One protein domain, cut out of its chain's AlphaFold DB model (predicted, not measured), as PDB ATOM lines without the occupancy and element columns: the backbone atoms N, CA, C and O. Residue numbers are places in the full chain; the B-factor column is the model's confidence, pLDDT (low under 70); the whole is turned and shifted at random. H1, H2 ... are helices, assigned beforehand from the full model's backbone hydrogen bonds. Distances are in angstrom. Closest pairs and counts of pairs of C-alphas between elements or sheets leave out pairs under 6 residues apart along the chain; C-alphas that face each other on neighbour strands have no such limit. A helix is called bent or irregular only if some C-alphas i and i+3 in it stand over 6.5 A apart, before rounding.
ATOM      1  N   PRO A  21      51.990  28.821  84.831       71.44
ATOM      2  CA  PRO A  21      53.152  27.934  84.685       71.44
ATOM      3  C   PRO A  21      53.151  27.069  83.414       71.44
ATOM      4  O   PRO A  21      54.215  26.808  82.845       71.44
ATOM      5  N   ASP A  22      51.979  26.638  82.943       76.06
ATOM      6  CA  ASP A  22      51.878  25.758  81.773       76.06
ATOM      7  C   ASP A  22      52.073  26.563  80.475       76.06
ATOM      8  O   ASP A  22      52.716  26.094  79.535       76.06
ATOM      9  N   ARG A  23      51.632  27.833  80.457       79.75
ATOM     10  CA  ARG A  23      51.919  28.772  79.357       79.75
ATOM     11  C   ARG A  23      53.408  29.068  79.230       79.75
ATOM     12  O   ARG A  23      53.930  29.030  78.121       79.75
ATOM     13  N   VAL A  24      54.087  29.339  80.348       86.81
ATOM     14  CA  VAL A  24      55.540  29.570  80.348       86.81
ATOM     15  C   VAL A  24      56.260  28.339  79.807       86.81
ATOM     16  O   VAL A  24      57.078  28.476  78.908       86.81
ATOM     17  N   THR A  25      55.885  27.137  80.256       86.44
ATOM     18  CA  THR A  25      56.482  25.879  79.776       86.44
ATOM     19  C   THR A  25      56.316  25.704  78.263       86.44
ATOM     20  O   THR A  25      57.293  25.444  77.562       86.44
ATOM     21  N   GLY A  26      55.097  25.881  77.744       87.12
ATOM     22  CA  GLY A  26      54.836  25.775  76.308       87.12
ATOM     23  C   GLY A  26      55.602  26.816  75.485       87.12
ATOM     24  O   GLY A  26      56.213  26.472  74.474       87.12
ATOM     25  N   LEU A  27      55.649  28.067  75.955       92.06
ATOM     26  CA  LEU A  27      56.426  29.136  75.319       92.06
ATOM     27  C   LEU A  27      57.929  28.856  75.353       92.06
ATOM     28  O   LEU A  27      58.605  29.111  74.363       92.06
ATOM     29  N   THR A  28      58.458  28.302  76.446       91.06
ATOM     30  CA  THR A  28      59.867  27.903  76.534       91.06
ATOM     31  C   THR A  28      60.189  26.807  75.523       91.06
ATOM     32  O   THR A  28      61.188  26.922  74.822       91.06
ATOM     33  N   LEU A  29      59.344  25.780  75.389       92.00
ATOM     34  CA  LEU A  29      59.545  24.717  74.395       92.00
ATOM     35  C   LEU A  29      59.543  25.268  72.963       92.00
ATOM     36  O   LEU A  29      60.437  24.940  72.183       92.00
ATOM     37  N   ILE A  30      58.592  26.152  72.645       94.88
ATOM     38  CA  ILE A  30      58.536  26.830  71.344       94.88
ATOM     39  C   ILE A  30      59.786  27.678  71.130       94.88
ATOM     40  O   ILE A  30      60.409  27.566  70.083       94.88
ATOM     41  N   ALA A  31      60.182  28.496  72.106       95.31
ATOM     42  CA  ALA A  31      61.343  29.373  71.987       95.31
ATOM     43  C   ALA A  31      62.637  28.573  71.781       95.31
ATOM     44  O   ALA A  31      63.424  28.895  70.891       95.31
ATOM     45  N   VAL A  32      62.835  27.498  72.549       93.94
ATOM     46  CA  VAL A  32      63.995  26.609  72.408       93.94
ATOM     47  C   VAL A  32      63.989  25.935  71.036       93.94
ATOM     48  O   VAL A  32      65.001  25.987  70.341       93.94
ATOM     49  N   GLY A  33      62.861  25.362  70.606       93.88
ATOM     50  CA  GLY A  33      62.754  24.706  69.300       93.88
ATOM     51  C   GLY A  33      62.870  25.670  68.112       93.88
ATOM     52  O   GLY A  33      63.465  25.323  67.098       93.88
ATOM     53  N   ALA A  34      62.365  26.899  68.233       95.19
ATOM     54  CA  ALA A  34      62.426  27.917  67.184       95.19
ATOM     55  C   ALA A  34      63.792  28.616  67.099       95.19
ATOM     56  O   ALA A  34      64.169  29.084  66.024       95.19
ATOM     57  N   SER A  35      64.549  28.674  68.200       94.00
ATOM     58  CA  SER A  35      65.851  29.349  68.253       94.00
ATOM     59  C   SER A  35      66.833  28.938  67.143       94.00
ATOM     60  O   SER A  35      67.331  29.846  66.478       94.00
ATOM     61  N   PRO A  36      67.070  27.647  66.819       90.19
ATOM     62  CA  PRO A  36      67.986  27.290  65.736       90.19
ATOM     63  C   PRO A  36      67.491  27.727  64.351       90.19
ATOM     64  O   PRO A  36      68.308  28.093  63.507       90.19
ATOM     65  N   PHE A  37      66.174  27.755  64.111       93.00
ATOM     66  CA  PHE A  37      65.613  28.273  62.859       93.00
ATOM     67  C   PHE A  37      65.793  29.788  62.753       93.00
ATOM     68  O   PHE A  37      66.195  30.284  61.703       93.00
ATOM     69  N   ALA A  38      65.551  30.518  63.845       92.31
ATOM     70  CA  ALA A  38      65.774  31.959  63.901       92.31
ATOM     71  C   ALA A  38      67.259  32.300  63.693       92.31
ATOM     72  O   ALA A  38      67.585  33.197  62.918       92.31
ATOM     73  N   THR A  39      68.166  31.546  64.322       88.06
ATOM     74  CA  THR A  39      69.612  31.681  64.108       88.06
ATOM     75  C   THR A  39      69.997  31.395  62.658       88.06
ATOM     76  O   THR A  39      70.749  32.170  62.078       88.06
ATOM     77  N   ALA A  40      69.467  30.332  62.047       87.38
ATOM     78  CA  ALA A  40      69.739  30.016  60.646       87.38
ATOM     79  C   ALA A  40      69.226  31.107  59.693       87.38
ATOM     80  O   ALA A  40      69.928  31.489  58.760       87.38
ATOM     81  N   LEU A  41      68.043  31.668  59.956       89.25
ATOM     82  CA  LEU A  41      67.506  32.780  59.176       89.25
ATOM     83  C   LEU A  41      68.381  34.036  59.301       89.25
ATOM     84  O   LEU A  41      68.658  34.689  58.298       89.25
ATOM     85  N   LEU A  42      68.865  34.342  60.510       87.50
ATOM     86  CA  LEU A  42      69.791  35.450  60.743       87.50
ATOM     87  C   LEU A  42      71.128  35.235  60.024       87.50
ATOM     88  O   LEU A  42      71.639  36.162  59.405       87.50
ATOM     89  N   MET A  43      71.677  34.017  60.072       84.62
ATOM     90  CA  MET A  43      72.896  33.647  59.346       84.62
ATOM     91  C   MET A  43      72.740  33.894  57.841       84.62
ATOM     92  O   MET A  43      73.595  34.535  57.237       84.62
ATOM     93  N   ARG A  44      71.617  33.478  57.251       84.06
ATOM     94  CA  ARG A  44      71.302  33.751  55.838       84.06
ATOM     95  C   ARG A  44      71.159  35.247  55.556       84.06
ATOM     96  O   ARG A  44      71.650  35.744  54.554       84.06
ATOM     97  N   ALA A  45      70.528  35.996  56.459       85.31
ATOM     98  CA  ALA A  45      70.374  37.442  56.299       85.31
ATOM     99  C   ALA A  45      71.721  38.193  56.266       85.31
ATOM    100  O   ALA A  45      71.799  39.268  55.676       85.31
ATOM    101  N   VAL A  46      72.778  37.629  56.865       83.75
ATOM    102  CA  VAL A  46      74.149  38.166  56.813       83.75
ATOM    103  C   VAL A  46      75.033  37.489  55.749       83.75
ATOM    104  O   VAL A  46      76.247  37.682  55.760       83.75
ATOM    105  N   GLY A  47      74.446  36.713  54.828       77.69
ATOM    106  CA  GLY A  47      75.135  36.087  53.690       77.69
ATOM    107  C   GLY A  47      75.834  34.754  53.992       77.69
ATOM    108  O   GLY A  47      76.700  34.321  53.230       77.69
ATOM    109  N   GLY A  55      84.527  22.284  55.256       58.38
ATOM    110  CA  GLY A  55      85.282  21.707  56.369       58.38
ATOM    111  C   GLY A  55      85.150  22.475  57.688       58.38
ATOM    112  O   GLY A  55      85.853  23.447  57.965       58.38
ATOM    113  N   CYS A  56      84.314  21.931  58.571       69.44
ATOM    114  CA  CYS A  56      84.269  22.267  59.991       69.44
ATOM    115  C   CYS A  56      85.686  22.136  60.597       69.44
ATOM    116  O   CYS A  56      86.290  21.071  60.488       69.44
ATOM    117  N   ILE A  57      86.233  23.171  61.254       70.88
ATOM    118  CA  ILE A  57      87.583  23.123  61.872       70.88
ATOM    119  C   ILE A  57      87.737  21.902  62.785       70.88
ATOM    120  O   ILE A  57      88.757  21.221  62.749       70.88
ATOM    121  N   VAL A  58      86.689  21.570  63.544       69.69
ATOM    122  CA  VAL A  58      86.663  20.379  64.401       69.69
ATOM    123  C   VAL A  58      86.846  19.105  63.578       69.69
ATOM    124  O   VAL A  58      87.655  18.263  63.943       69.69
ATOM    125  N   GLN A  59      86.163  18.966  62.444       69.88
ATOM    126  CA  GLN A  59      86.329  17.825  61.541       69.88
ATOM    127  C   GLN A  59      87.722  17.806  60.902       69.88
ATOM    128  O   GLN A  59      88.322  16.743  60.813       69.88
ATOM    129  N   ARG A  60      88.266  18.965  60.505       70.88
ATOM    130  CA  ARG A  60      89.631  19.053  59.961       70.88
ATOM    131  C   ARG A  60      90.690  18.627  60.983       70.88
ATOM    132  O   ARG A  60      91.665  17.995  60.603       70.88
ATOM    133  N   LEU A  61      90.494  18.956  62.261       72.62
ATOM    134  CA  LEU A  61      91.436  18.630  63.336       72.62
ATOM    135  C   LEU A  61      91.245  17.219  63.911       72.62
ATOM    136  O   LEU A  61      92.217  16.611  64.342       72.62
ATOM    137  N   THR A  62      90.016  16.699  63.943       74.12
ATOM    138  CA  THR A  62      89.693  15.424  64.619       74.12
ATOM    139  C   THR A  62      89.359  14.275  63.669       74.12
ATOM    140  O   THR A  62      89.329  13.126  64.096       74.12
ATOM    141  N   GLY A  63      89.052  14.553  62.399       70.12
ATOM    142  CA  GLY A  63      88.549  13.570  61.434       70.12
ATOM    143  C   GLY A  63      87.114  13.086  61.694       70.12
ATOM    144  O   GLY A  63      86.586  12.294  60.913       70.12
ATOM    145  N   LEU A  64      86.459  13.554  62.763       67.94
ATOM    146  CA  LEU A  64      85.121  13.116  63.157       67.94
ATOM    147  C   LEU A  64      84.024  14.001  62.535       67.94
ATOM    148  O   LEU A  64      84.184  15.225  62.462       67.94
ATOM    149  N   PRO A  65      82.879  13.425  62.115       67.19
ATOM    150  CA  PRO A  65      81.728  14.211  61.685       67.19
ATOM    151  C   PRO A  65      81.150  14.960  62.893       67.19
ATOM    152  O   PRO A  65      80.598  14.359  63.810       67.19
ATOM    153  N   CYS A  66      81.288  16.288  62.915       72.38
ATOM    154  CA  CYS A  66      80.768  17.106  64.008       72.38
ATOM    155  C   CYS A  66      79.235  17.228  63.894       72.38
ATOM    156  O   CYS A  66      78.747  17.827  62.924       72.38
ATOM    157  N   PRO A  67      78.452  16.732  64.876       71.25
ATOM    158  CA  PRO A  67      76.994  16.769  64.801       71.25
ATOM    159  C   PRO A  67      76.446  18.197  64.841       71.25
ATOM    160  O   PRO A  67      75.369  18.424  64.301       71.25
ATOM    161  N   VAL A  68      77.191  19.146  65.422       76.38
ATOM    162  CA  VAL A  68      76.818  20.567  65.503       76.38
ATOM    163  C   VAL A  68      76.973  21.251  64.144       76.38
ATOM    164  O   VAL A  68      76.027  21.867  63.672       76.38
ATOM    165  N   CYS A  69      78.110  21.073  63.461       77.62
ATOM    166  CA  CYS A  69      78.326  21.624  62.116       77.62
ATOM    167  C   CYS A  69      77.303  21.061  61.104       77.62
ATOM    168  O   CYS A  69      76.737  21.806  60.302       77.62
ATOM    169  N   GLY A  70      77.007  19.755  61.187       80.81
ATOM    170  CA  GLY A  70      75.946  19.128  60.394       80.81
ATOM    171  C   GLY A  70      74.541  19.631  60.748       80.81
ATOM    172  O   GLY A  70      73.702  19.749  59.859       80.81
ATOM    173  N   ALA A  71      74.277  19.964  62.015       86.19
ATOM    174  CA  ALA A  71      73.010  20.566  62.433       86.19
ATOM    175  C   ALA A  71      72.857  21.982  61.870       86.19
ATOM    176  O   ALA A  71      71.813  22.298  61.316       86.19
ATOM    177  N   THR A  72      73.900  22.818  61.942       84.69
ATOM    178  CA  THR A  72      73.879  24.179  61.386       84.69
ATOM    179  C   THR A  72      73.542  24.167  59.896       84.69
ATOM    180  O   THR A  72      72.627  24.874  59.481       84.69
ATOM    181  N   ARG A  73      74.203  23.312  59.098       84.19
ATOM    182  CA  ARG A  73      73.860  23.135  57.676       84.19
ATOM    183  C   ARG A  73      72.421  22.638  57.500       84.19
ATOM    184  O   ARG A  73      71.687  23.201  56.694       84.19
ATOM    185  N   ALA A  74      71.976  21.664  58.297       89.38
ATOM    186  CA  ALA A  74      70.594  21.188  58.245       89.38
ATOM    187  C   ALA A  74      69.576  22.317  58.498       89.38
ATOM    188  O   ALA A  74      68.630  22.466  57.732       89.38
ATOM    189  N   PHE A  75      69.783  23.171  59.504       90.88
ATOM    190  CA  PHE A  75      68.892  24.305  59.766       90.88
ATOM    191  C   PHE A  75      68.957  25.392  58.680       90.88
ATOM    192  O   PHE A  75      67.933  26.007  58.385       90.88
ATOM    193  N   LEU A  76      70.110  25.608  58.039       88.44
ATOM    194  CA  LEU A  76      70.235  26.524  56.894       88.44
ATOM    195  C   LEU A  76      69.431  26.046  55.676       88.44
ATOM    196  O   LEU A  76      68.746  26.861  55.059       88.44
ATOM    197  N   HIS A  77      69.456  24.744  55.368       89.06
ATOM    198  CA  HIS A  77      68.620  24.152  54.316       89.06
ATOM    199  C   HIS A  77      67.136  24.139  54.713       89.06
ATOM    200  O   HIS A  77      66.289  24.596  53.950       89.06
ATOM    201  N   ALA A  78      66.809  23.726  55.941       92.25
ATOM    202  CA  ALA A  78      65.425  23.675  56.412       92.25
ATOM    203  C   ALA A  78      64.764  25.066  56.438       92.25
ATOM    204  O   ALA A  78      63.614  25.207  56.031       92.25
ATOM    205  N   SER A  79      65.494  26.109  56.852       90.56
ATOM    206  CA  SER A  79      65.014  27.503  56.803       90.56
ATOM    207  C   SER A  79      64.881  28.052  55.377       90.56
ATOM    208  O   SER A  79      64.139  29.008  55.168       90.56
ATOM    209  N   ALA A  80      65.541  27.435  54.392       88.88
ATOM    210  CA  ALA A  80      65.333  27.701  52.968       88.88
ATOM    211  C   ALA A  80      64.063  27.046  52.403       88.88
ATOM    212  O   ALA A  80      63.711  27.317  51.259       88.88
ATOM    213  N   GLY A  81      63.438  26.125  53.147       89.38
ATOM    214  CA  GLY A  81      62.473  25.178  52.586       89.38
ATOM    215  C   GLY A  81      63.115  24.101  51.699       89.38
ATOM    216  O   GLY A  81      62.407  23.447  50.937       89.38
ATOM    217  N   ASP A  82      64.434  23.906  51.780       88.81
ATOM    218  CA  ASP A  82      65.169  22.926  50.980       88.81
ATOM    219  C   ASP A  82      65.250  21.578  51.725       88.81
ATOM    220  O   ASP A  82      65.832  21.528  52.816       88.81
ATOM    221  N   PRO A  83      64.725  20.469  51.159       89.88
ATOM    222  CA  PRO A  83      64.789  19.136  51.767       89.88
ATOM    223  C   PRO A  83      66.219  18.597  51.939       89.88
ATOM    224  O   PRO A  83      66.417  17.609  52.651       89.88
ATOM    225  N   GLY A  84      67.225  19.263  51.365       85.50
ATOM    226  CA  GLY A  84      68.643  18.974  51.546       85.50
ATOM    227  C   GLY A  84      69.095  18.895  53.008       85.50
ATOM    228  O   GLY A  84      70.103  18.251  53.298       85.50
ATOM    229  N   PHE A  85      68.322  19.437  53.960       87.50
ATOM    230  CA  PHE A  85      68.584  19.286  55.396       87.50
ATOM    231  C   PHE A  85      68.680  17.824  55.860       87.50
ATOM    232  O   PHE A  85      69.396  17.536  56.824       87.50
ATOM    233  N   LEU A  86      67.993  16.902  55.173       88.31
ATOM    234  CA  LEU A  86      68.020  15.467  55.467       88.31
ATOM    235  C   LEU A  86      69.376  14.824  55.162       88.31
ATOM    236  O   LEU A  86      69.746  13.859  55.825       88.31
ATOM    237  N   HIS A  87      70.130  15.375  54.207       84.56
ATOM    238  CA  HIS A  87      71.469  14.894  53.858       84.56
ATOM    239  C   HIS A  87      72.545  15.332  54.860       84.56
ATOM    240  O   HIS A  87      73.649  14.786  54.855       84.56
ATOM    241  N   TYR A  88      72.227  16.290  55.731       84.31
ATOM    242  CA  TYR A  88      73.063  16.690  56.860       84.31
ATOM    243  C   TYR A  88      72.517  16.077  58.157       84.31
ATOM    244  O   TYR A  88      72.052  14.939  58.161       84.31
ATOM    245  N   ASN A  89      72.571  16.796  59.284       86.94
ATOM    246  CA  ASN A  89      72.038  16.304  60.553       86.94
ATOM    247  C   ASN A  89      70.552  16.658  60.734       86.94
ATOM    248  O   ASN A  89      70.180  17.424  61.626       86.94
ATOM    249  N   GLY A  90      69.704  16.096  59.864       89.00
ATOM    250  CA  GLY A  90      68.256  16.320  59.867       89.00
ATOM    251  C   GLY A  90      67.559  15.894  61.164       89.00
ATOM    252  O   GLY A  90      66.505  16.436  61.494       89.00
ATOM    253  N   PHE A  91      68.177  15.012  61.956       92.38
ATOM    254  CA  PHE A  91      67.702  14.649  63.292       92.38
ATOM    255  C   PHE A  91      67.424  15.877  64.168       92.38
ATOM    256  O   PHE A  91      66.361  15.973  64.778       92.38
ATOM    257  N   TRP A  92      68.335  16.855  64.196       91.25
ATOM    258  CA  TRP A  92      68.160  18.046  65.032       91.25
ATOM    259  C   TRP A  92      67.021  18.946  64.558       91.25
ATOM    260  O   TRP A  92      66.346  19.549  65.389       91.25
ATOM    261  N   VAL A  93      66.758  18.983  63.249       93.50
ATOM    262  CA  VAL A  93      65.602  19.692  62.679       93.50
ATOM    263  C   VAL A  93      64.302  19.056  63.174       93.50
ATOM    264  O   VAL A  93      63.395  19.765  63.606       93.50
ATOM    265  N   LEU A  94      64.232  17.721  63.196       93.88
ATOM    266  CA  LEU A  94      63.071  16.986  63.707       93.88
ATOM    267  C   LEU A  94      62.885  17.168  65.218       93.88
ATOM    268  O   LEU A  94      61.759  17.354  65.671       93.88
ATOM    269  N   VAL A  95      63.970  17.166  66.000       93.25
ATOM    270  CA  VAL A  95      63.922  17.451  67.444       93.25
ATOM    271  C   VAL A  95      63.391  18.861  67.698       93.25
ATOM    272  O   VAL A  95      62.490  19.039  68.515       93.25
ATOM    273  N   ALA A  96      63.904  19.858  66.977       94.12
ATOM    274  CA  ALA A  96      63.458  21.241  67.090       94.12
ATOM    275  C   ALA A  96      61.972  21.397  66.725       94.12
ATOM    276  O   ALA A  96      61.216  22.027  67.467       94.12
ATOM    277  N   LEU A  97      61.526  20.752  65.641       95.12
ATOM    278  CA  LEU A  97      60.115  20.721  65.256       95.12
ATOM    279  C   LEU A  97      59.251  20.030  66.323       95.12
ATOM    280  O   LEU A  97      58.192  20.537  66.682       95.12
ATOM    281  N   GLY A  98      59.730  18.919  66.883       94.38
ATOM    282  CA  GLY A  98      59.075  18.216  67.982       94.38
ATOM    283  C   GLY A  98      58.896  19.093  69.221       94.38
ATOM    284  O   GLY A  98      57.824  19.080  69.819       94.38
ATOM    285  N   LEU A  99      59.896  19.910  69.578       93.69
ATOM    286  CA  LEU A  99      59.796  20.869  70.685       93.69
ATOM    287  C   LEU A  99      58.747  21.955  70.418       93.69
ATOM    288  O   LEU A  99      57.954  22.263  71.306       93.69
ATOM    289  N   ILE A 100      58.696  22.493  69.195       95.06
ATOM    290  CA  ILE A 100      57.680  23.479  68.799       95.06
ATOM    291  C   ILE A 100      56.281  22.866  68.907       95.06
ATOM    292  O   ILE A 100      55.405  23.439  69.554       95.06
ATOM    293  N   LEU A 101      56.075  21.679  68.328       94.62
ATOM    294  CA  LEU A 101      54.791  20.977  68.366       94.62
ATOM    295  C   LEU A 101      54.384  20.602  69.795       94.62
ATOM    296  O   LEU A 101      53.223  20.774  70.159       94.62
ATOM    297  N   ALA A 102      55.326  20.155  70.626       90.12
ATOM    298  CA  ALA A 102      55.076  19.868  72.034       90.12
ATOM    299  C   ALA A 102      54.663  21.132  72.800       90.12
ATOM    300  O   ALA A 102      53.698  21.099  73.561       90.12
ATOM    301  N   GLY A 103      55.340  22.261  72.576       90.31
ATOM    302  CA  GLY A 103      54.974  23.531  73.196       90.31
ATOM    303  C   GLY A 103      53.603  24.045  72.745       90.31
ATOM    304  O   GLY A 103      52.803  24.461  73.585       90.31
ATOM    305  N   LEU A 104      53.281  23.929  71.451       91.62
ATOM    306  CA  LEU A 104      51.946  24.227  70.917       91.62
ATOM    307  C   LEU A 104      50.878  23.326  71.542       91.62
ATOM    308  O   LEU A 104      49.831  23.819  71.956       91.62
ATOM    309  N   ALA A 105      51.152  22.025  71.671       89.44
ATOM    310  CA  ALA A 105      50.245  21.076  72.302       89.44
ATOM    311  C   ALA A 105      50.014  21.412  73.780       89.44
ATOM    312  O   ALA A 105      48.866  21.406  74.218       89.44
ATOM    313  N   VAL A 106      51.052  21.769  74.543       87.00
ATOM    314  CA  VAL A 106      50.919  22.209  75.946       87.00
ATOM    315  C   VAL A 106      50.004  23.432  76.050       87.00
ATOM    316  O   VAL A 106      49.100  23.456  76.886       87.00
ATOM    317  N   ILE A 107      50.176  24.419  75.166       86.88
ATOM    318  CA  ILE A 107      49.344  25.632  75.150       86.88
ATOM    319  C   ILE A 107      47.895  25.310  74.750       86.88
ATOM    320  O   ILE A 107      46.965  25.794  75.397       86.88
ATOM    321  N   ALA A 108      47.697  24.495  73.710       86.81
ATOM    322  CA  ALA A 108      46.382  24.172  73.158       86.81
ATOM    323  C   ALA A 108      45.562  23.249  74.073       86.81
ATOM    324  O   ALA A 108      44.375  23.480  74.288       86.81
ATOM    325  N   THR A 109      46.197  22.218  74.632       83.88
ATOM    326  CA  THR A 109      45.536  21.188  75.457       83.88
ATOM    327  C   THR A 109      45.500  21.530  76.941       83.88
ATOM    328  O   THR A 109      44.762  20.895  77.689       83.88
ATOM    329  N   ARG A 110      46.279  22.529  77.381       75.94
ATOM    330  CA  ARG A 110      46.443  22.896  78.800       75.94
ATOM    331  C   ARG A 110      46.958  21.737  79.661       75.94
ATOM    332  O   ARG A 110      46.687  21.679  80.858       75.94
ATOM    333  N   ALA A 111      47.671  20.796  79.046       70.25
ATOM    334  CA  ALA A 111      48.247  19.663  79.746       70.25
ATOM    335  C   ALA A 111      49.369  20.133  80.681       70.25
ATOM    336  O   ALA A 111      50.315  20.794  80.248       70.25
ATOM    337  N   SER A 112      49.294  19.752  81.959       68.00
ATOM    338  CA  SER A 112      50.371  20.039  82.904       68.00
ATOM    339  C   SER A 112      51.448  18.960  82.838       68.00
ATOM    340  O   SER A 112      51.206  17.785  83.118       68.00
ATOM    341  N   LEU A 113      52.676  19.374  82.522       68.38
ATOM    342  CA  LEU A 113      53.841  18.486  82.498       68.38
ATOM    343  C   LEU A 113      54.449  18.262  83.896       68.38
ATOM    344  O   LEU A 113      55.301  17.388  84.059       68.38
ATOM    345  N   LYS A 114      53.997  18.982  84.935       65.81
ATOM    346  CA  LYS A 114      54.570  18.910  86.296       65.81
ATOM    347  C   LYS A 114      54.653  17.485  86.851       65.81
ATOM    348  O   LYS A 114      55.671  17.124  87.438       65.81
ATOM    349  N   GLY A 115      53.614  16.671  86.655       62.16
ATOM    350  CA  GLY A 115      53.573  15.290  87.156       62.16
ATOM    351  C   GLY A 115      54.537  14.341  86.435       62.16
ATOM    352  O   GLY A 115      55.077  13.429  87.058       62.16
ATOM    353  N   PHE A 116      54.787  14.583  85.145       66.19
ATOM    354  CA  PHE A 116      55.713  13.793  84.332       66.19
ATOM    355  C   PHE A 116      57.170  14.057  84.730       66.19
ATOM    356  O   PHE A 116      57.927  13.120  84.972       66.19
ATOM    357  N   TRP A 117      57.541  15.332  84.886       62.56
ATOM    358  CA  TRP A 117      58.910  15.724  85.242       62.56
ATOM    359  C   TRP A 117      59.247  15.438  86.714       62.56
ATOM    360  O   TRP A 117      60.355  15.001  87.014       62.56
ATOM    361  N   SER A 118      58.284  15.606  87.629       65.44
ATOM    362  CA  SER A 118      58.455  15.342  89.069       65.44
ATOM    363  C   SER A 118      58.747  13.869  89.386       65.44
ATOM    364  O   SER A 118      59.604  13.567  90.215       65.44
ATOM    365  N   ARG A 119      58.094  12.928  88.686       61.53
ATOM    366  CA  ARG A 119      58.316  11.486  88.892       61.53
ATOM    367  C   ARG A 119      59.691  10.999  88.440       61.53
ATOM    368  O   ARG A 119      60.104   9.913  88.832       61.53
ATOM    369  N   TRP A 120      60.390  11.767  87.610       63.38
ATOM    370  CA  TRP A 120      61.520  11.269  86.836       63.38
ATOM    371  C   TRP A 120      62.696  12.251  86.868       63.38
ATOM    372  O   TRP A 120      63.169  12.723  85.843       63.38
ATOM    373  N   ASN A 121      63.224  12.526  88.065       71.00
ATOM    374  CA  ASN A 121      64.280  13.526  88.300       71.00
ATOM    375  C   ASN A 121      65.577  13.319  87.469       71.00
ATOM    376  O   ASN A 121      66.331  14.257  87.242       71.00
ATOM    377  N   ARG A 122      65.851  12.100  86.973       76.19
ATOM    378  CA  ARG A 122      67.005  11.808  86.086       76.19
ATOM    379  C   ARG A 122      66.660  11.723  84.597       76.19
ATOM    380  O   ARG A 122      67.564  11.728  83.767       76.19
ATOM    381  N   LEU A 123      65.375  11.659  84.249       80.19
ATOM    382  CA  LEU A 123      64.922  11.581  82.858       80.19
ATOM    383  C   LEU A 123      65.433  12.733  81.987       80.19
ATOM    384  O   LEU A 123      65.830  12.443  80.863       80.19
ATOM    385  N   PRO A 124      65.517  13.992  82.464       79.38
ATOM    386  CA  PRO A 124      66.036  15.085  81.649       79.38
ATOM    387  C   PRO A 124      67.471  14.829  81.194       79.38
ATOM    388  O   PRO A 124      67.795  15.032  80.030       79.38
ATOM    389  N   VAL A 125      68.315  14.313  82.092       83.44
ATOM    390  CA  VAL A 125      69.712  13.993  81.779       83.44
ATOM    391  C   VAL A 125      69.776  12.859  80.763       83.44
ATOM    392  O   VAL A 125      70.474  12.986  79.763       83.44
ATOM    393  N   TYR A 126      69.015  11.779  80.962       85.94
ATOM    394  CA  TYR A 126      68.996  10.665  80.010       85.94
ATOM    395  C   TYR A 126      68.436  11.058  78.644       85.94
ATOM    396  O   TYR A 126      68.952  10.600  77.631       85.94
ATOM    397  N   LEU A 127      67.426  11.931  78.597       87.00
ATOM    398  CA  LEU A 127      66.899  12.474  77.349       87.00
ATOM    399  C   LEU A 127      67.948  13.328  76.641       87.00
ATOM    400  O   LEU A 127      68.190  13.117  75.461       87.00
ATOM    401  N   VAL A 128      68.614  14.243  77.349       86.31
ATOM    402  CA  VAL A 128      69.674  15.076  76.762       86.31
ATOM    403  C   VAL A 128      70.818  14.209  76.242       86.31
ATOM    404  O   VAL A 128      71.215  14.352  75.088       86.31
ATOM    405  N   VAL A 129      71.308  13.262  77.045       87.25
ATOM    406  CA  VAL A 129      72.366  12.325  76.636       87.25
ATOM    407  C   VAL A 129      71.914  11.474  75.449       87.25
ATOM    408  O   VAL A 129      72.667  11.317  74.493       87.25
ATOM    409  N   GLY A 130      70.677  10.973  75.463       88.81
ATOM    410  CA  GLY A 130      70.103  10.176  74.382       88.81
ATOM    411  C   GLY A 130      69.944  10.958  73.078       88.81
ATOM    412  O   GLY A 130      70.279  10.444  72.013       88.81
ATOM    413  N   LEU A 131      69.495  12.214  73.146       89.88
ATOM    414  CA  LEU A 131      69.390  13.109  71.989       89.88
ATOM    415  C   LEU A 131      70.772  13.429  71.419       89.88
ATOM    416  O   LEU A 131      70.970  13.342  70.211       89.88
ATOM    417  N   LEU A 132      71.746  13.741  72.280       87.06
ATOM    418  CA  LEU A 132      73.125  13.979  71.856       87.06
ATOM    419  C   LEU A 132      73.712  12.737  71.177       87.06
ATOM    420  O   LEU A 132      74.227  12.845  70.065       87.06
ATOM    421  N   ALA A 133      73.577  11.561  71.794       88.12
ATOM    422  CA  ALA A 133      74.024  10.297  71.216       88.12
ATOM    423  C   ALA A 133      73.344  10.014  69.868       88.12
ATOM    424  O   ALA A 133      74.019   9.661  68.906       88.12
ATOM    425  N   SER A 134      72.034  10.249  69.756       88.12
ATOM    426  CA  SER A 134      71.282  10.067  68.507       88.12
ATOM    427  C   SER A 134      71.740  11.032  67.410       88.12
ATOM    428  O   SER A 134      71.908  10.627  66.261       88.12
ATOM    429  N   GLY A 135      72.026  12.290  67.758       84.81
ATOM    430  CA  GLY A 135      72.582  13.271  66.827       84.81
ATOM    431  C   GLY A 135      73.981  12.896  66.331       84.81
ATOM    432  O   GLY A 135      74.312  13.167  65.176       84.81
ATOM    433  N   TRP A 136      74.789  12.242  67.171       83.75
ATOM    434  CA  TRP A 136      76.067  11.646  66.770       83.75
ATOM    435  C   TRP A 136      75.878  10.421  65.874       83.75
ATOM    436  O   TRP A 136      76.532  10.328  64.840       83.75
ATOM    437  N   VAL A 137      74.965   9.511  66.223       87.38
ATOM    438  CA  VAL A 137      74.637   8.338  65.396       87.38
ATOM    439  C   VAL A 137      74.211   8.779  63.998       87.38
ATOM    440  O   VAL A 137      74.758   8.287  63.013       87.38
ATOM    441  N   TRP A 138      73.321   9.770  63.892       86.12
ATOM    442  CA  TRP A 138      72.909  10.324  62.602       86.12
ATOM    443  C   TRP A 138      74.093  10.890  61.810       86.12
ATOM    444  O   TRP A 138      74.211  10.643  60.608       86.12
ATOM    445  N   ALA A 139      74.987  11.627  62.476       83.50
ATOM    446  CA  ALA A 139      76.177  12.199  61.851       83.50
ATOM    447  C   ALA A 139      77.155  11.125  61.346       83.50
ATOM    448  O   ALA A 139      77.757  11.296  60.288       83.50
ATOM    449  N   PHE A 140      77.293  10.000  62.055       83.44
ATOM    450  CA  PHE A 140      78.101   8.869  61.597       83.44
ATOM    451  C   PHE A 140      77.466   8.129  60.422       83.44
ATOM    452  O   PHE A 140      78.175   7.803  59.470       83.44
ATOM    453  N   VAL A 141      76.148   7.909  60.453       84.12
ATOM    454  CA  VAL A 141      75.404   7.284  59.346       84.12
ATOM    455  C   VAL A 141      75.527   8.126  58.072       84.12
ATOM    456  O   VAL A 141      75.804   7.591  57.003       84.12
ATOM    457  N   ASN A 142      75.429   9.452  58.193       78.75
ATOM    458  CA  ASN A 142      75.495  10.393  57.070       78.75
ATOM    459  C   ASN A 142      76.890  11.022  56.894       78.75
ATOM    460  O   ASN A 142      77.046  12.091  56.307       78.75
ATOM    461  N   ARG A 143      77.953  10.373  57.387       74.62
ATOM    462  CA  ARG A 143      79.321  10.919  57.316       74.62
ATOM    463  C   ARG A 143      79.760  11.250  55.888       74.62
ATOM    464  O   ARG A 143      80.493  12.211  55.681       74.62
ATOM    465  N   ALA A 144      79.328  10.451  54.913       68.50
ATOM    466  CA  ALA A 144      79.772  10.556  53.528       68.50
ATOM    467  C   ALA A 144      79.283  11.844  52.850       68.50
ATOM    468  O   ALA A 144      79.969  12.345  51.969       68.50
ATOM    469  N   THR A 145      78.152  12.401  53.283       66.69
ATOM    470  CA  THR A 145      77.606  13.680  52.800       66.69
ATOM    471  C   THR A 145      78.107  14.863  53.630       66.69
ATOM    472  O   THR A 145      78.329  15.949  53.100       66.69
ATOM    473  N   ILE A 146      78.354  14.651  54.927       65.25
ATOM    474  CA  ILE A 146      78.835  15.690  55.851       65.25
ATOM    475  C   ILE A 146      80.320  16.032  55.628       65.25
ATOM    476  O   ILE A 146      80.732  17.156  55.900       65.25
ATOM    477  N   VAL A 147      81.146  15.076  55.186       64.25
ATOM    478  CA  VAL A 147      82.608  15.254  55.042       64.25
ATOM    479  C   VAL A 147      83.025  15.724  53.646       64.25
ATOM    480  O   VAL A 147      84.071  16.347  53.506       64.25
ATOM    481  N   THR A 148      82.234  15.438  52.613       55.88
ATOM    482  CA  THR A 148      82.602  15.699  51.208       55.88
ATOM    483  C   THR A 148      82.179  17.078  50.685       55.88
ATOM    484  O   THR A 148      82.524  17.408  49.555       55.88
ATOM    485  N   THR A 149      81.472  17.880  51.494       51.94
ATOM    486  CA  THR A 149      80.965  19.229  51.161       51.94
ATOM    487  C   THR A 149      81.666  20.334  51.950       51.94
ATOM    488  O   THR A 149      82.156  21.299  51.332       51.94
TER     489      THR A 149
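What this domain is: This is residues 21 to 47 and 55 to 149 of the 149 residues of an uncharacterized protein of Solirubrobacterales bacterium 67-14 (UniProt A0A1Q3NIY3). The model is an open frame of long helices: bent H1 has its first arm side by side with H5, H7 makes a V with H5, and H3 crosses at the V's closed end. H6 and its links span the open end of the V, while the short helices H2, H4 and H8 lie around the H3 end; residues 115 to 130, in H6, its link and H7, stand free. The printed part has 122 residues with eight named helices, H1 to H8 in order, and no named strand; the class is all helix. It is only just compact, close to loose, with a radius of gyration of the C-alphas of 16.2 A and spans of 46 by 33 by 20 A.

Where its parts are: H1, residues 21 to 45, begins at C-alpha 21 (53.152, 27.934, 84.685). By its hydrogen bonds it was assigned as one helix, but it is bent: C-alphas 33 and 36 are 6.8 A apart. Its arms are H1a, residues 21 to 33, 18.4 A long, and H1b, residues 36 to 45, 14.1 A long, at a steep tilt of 45 degrees. H2 is residues 57 to 62, H3 residues 67 to 79 over 18.0 A, and H4 residues 83 to 87. H4 is neither bent nor irregular, but only just: C-alphas 83 and 86 are 6.1 A apart. H5, residues 90 to 109, begins at C-alpha 90 (68.256, 16.320, 59.867) and is 28.0 A long. H6 is residues 114 to 118, H7 residues 123 to 141 over 26.1 A, and H8 residues 143 to 147, ending at C-alpha 147 (82.608, 15.254, 55.042).

How they stand to each other: H3 is the hub, touching four helices. H1b touches it at a steep tilt of 69 degrees, only just short of about perpendicular, the closest C-alphas being those of Ala 40 and Leu 76, 5.1 A apart. H4 touches residues 73 to 78 of H3 alone, with C-alphas 74 and 85 closest at 4.0 A. H5 touches H3 with residues 90 to 93 alone, at a steep tilt of 63 degrees; C-alphas 74 and 90 are closest at 5.6 A. H7 touches H3 about perpendicular, at 83 degrees, with C-alphas 67 and 139 closest at 5.5 A. H1a and H5 touch at a shallow tilt of 21 degrees, opposite ways, with C-alphas 26 and 103 closest at 3.8 A. H5 and H7 run opposite ways at 34 degrees, a shallow tilt only just short of steep, and touch through residues 91 to 92 and 134 to 138 alone; C-alphas 91 and 135 are closest at 6.2 A. H2 and H3 are near each other, with 5 pairs of C-alphas within 10 A. H8 is close but not clearly touching H4, C-alphas 87 and 145 being closest at 6.3 A. H6 is close but not clearly touching H7, with C-alphas 117 and 123 closest at 7.7 A. Every O i to N i+4 pair is within hydrogen-bond range in H1a, H1b, H2, H3, H5, H6, H7 and H8; in H4 it is 0 of 1, with 2 of 2 O i to N i+3 pairs within range.

The domain as a whole: The two C-alphas farthest apart are those of Leu 61 and Arg 110, at 47.8 A. Residues 48 to 54 are not printed, and C-alphas 47 and 55 across the cut are 17.8 A apart. The links printed whole are tight. The mean pLDDT of the printed part is 82.3; 21 residues are under 70, among them 112 to 120 and 144 to 149.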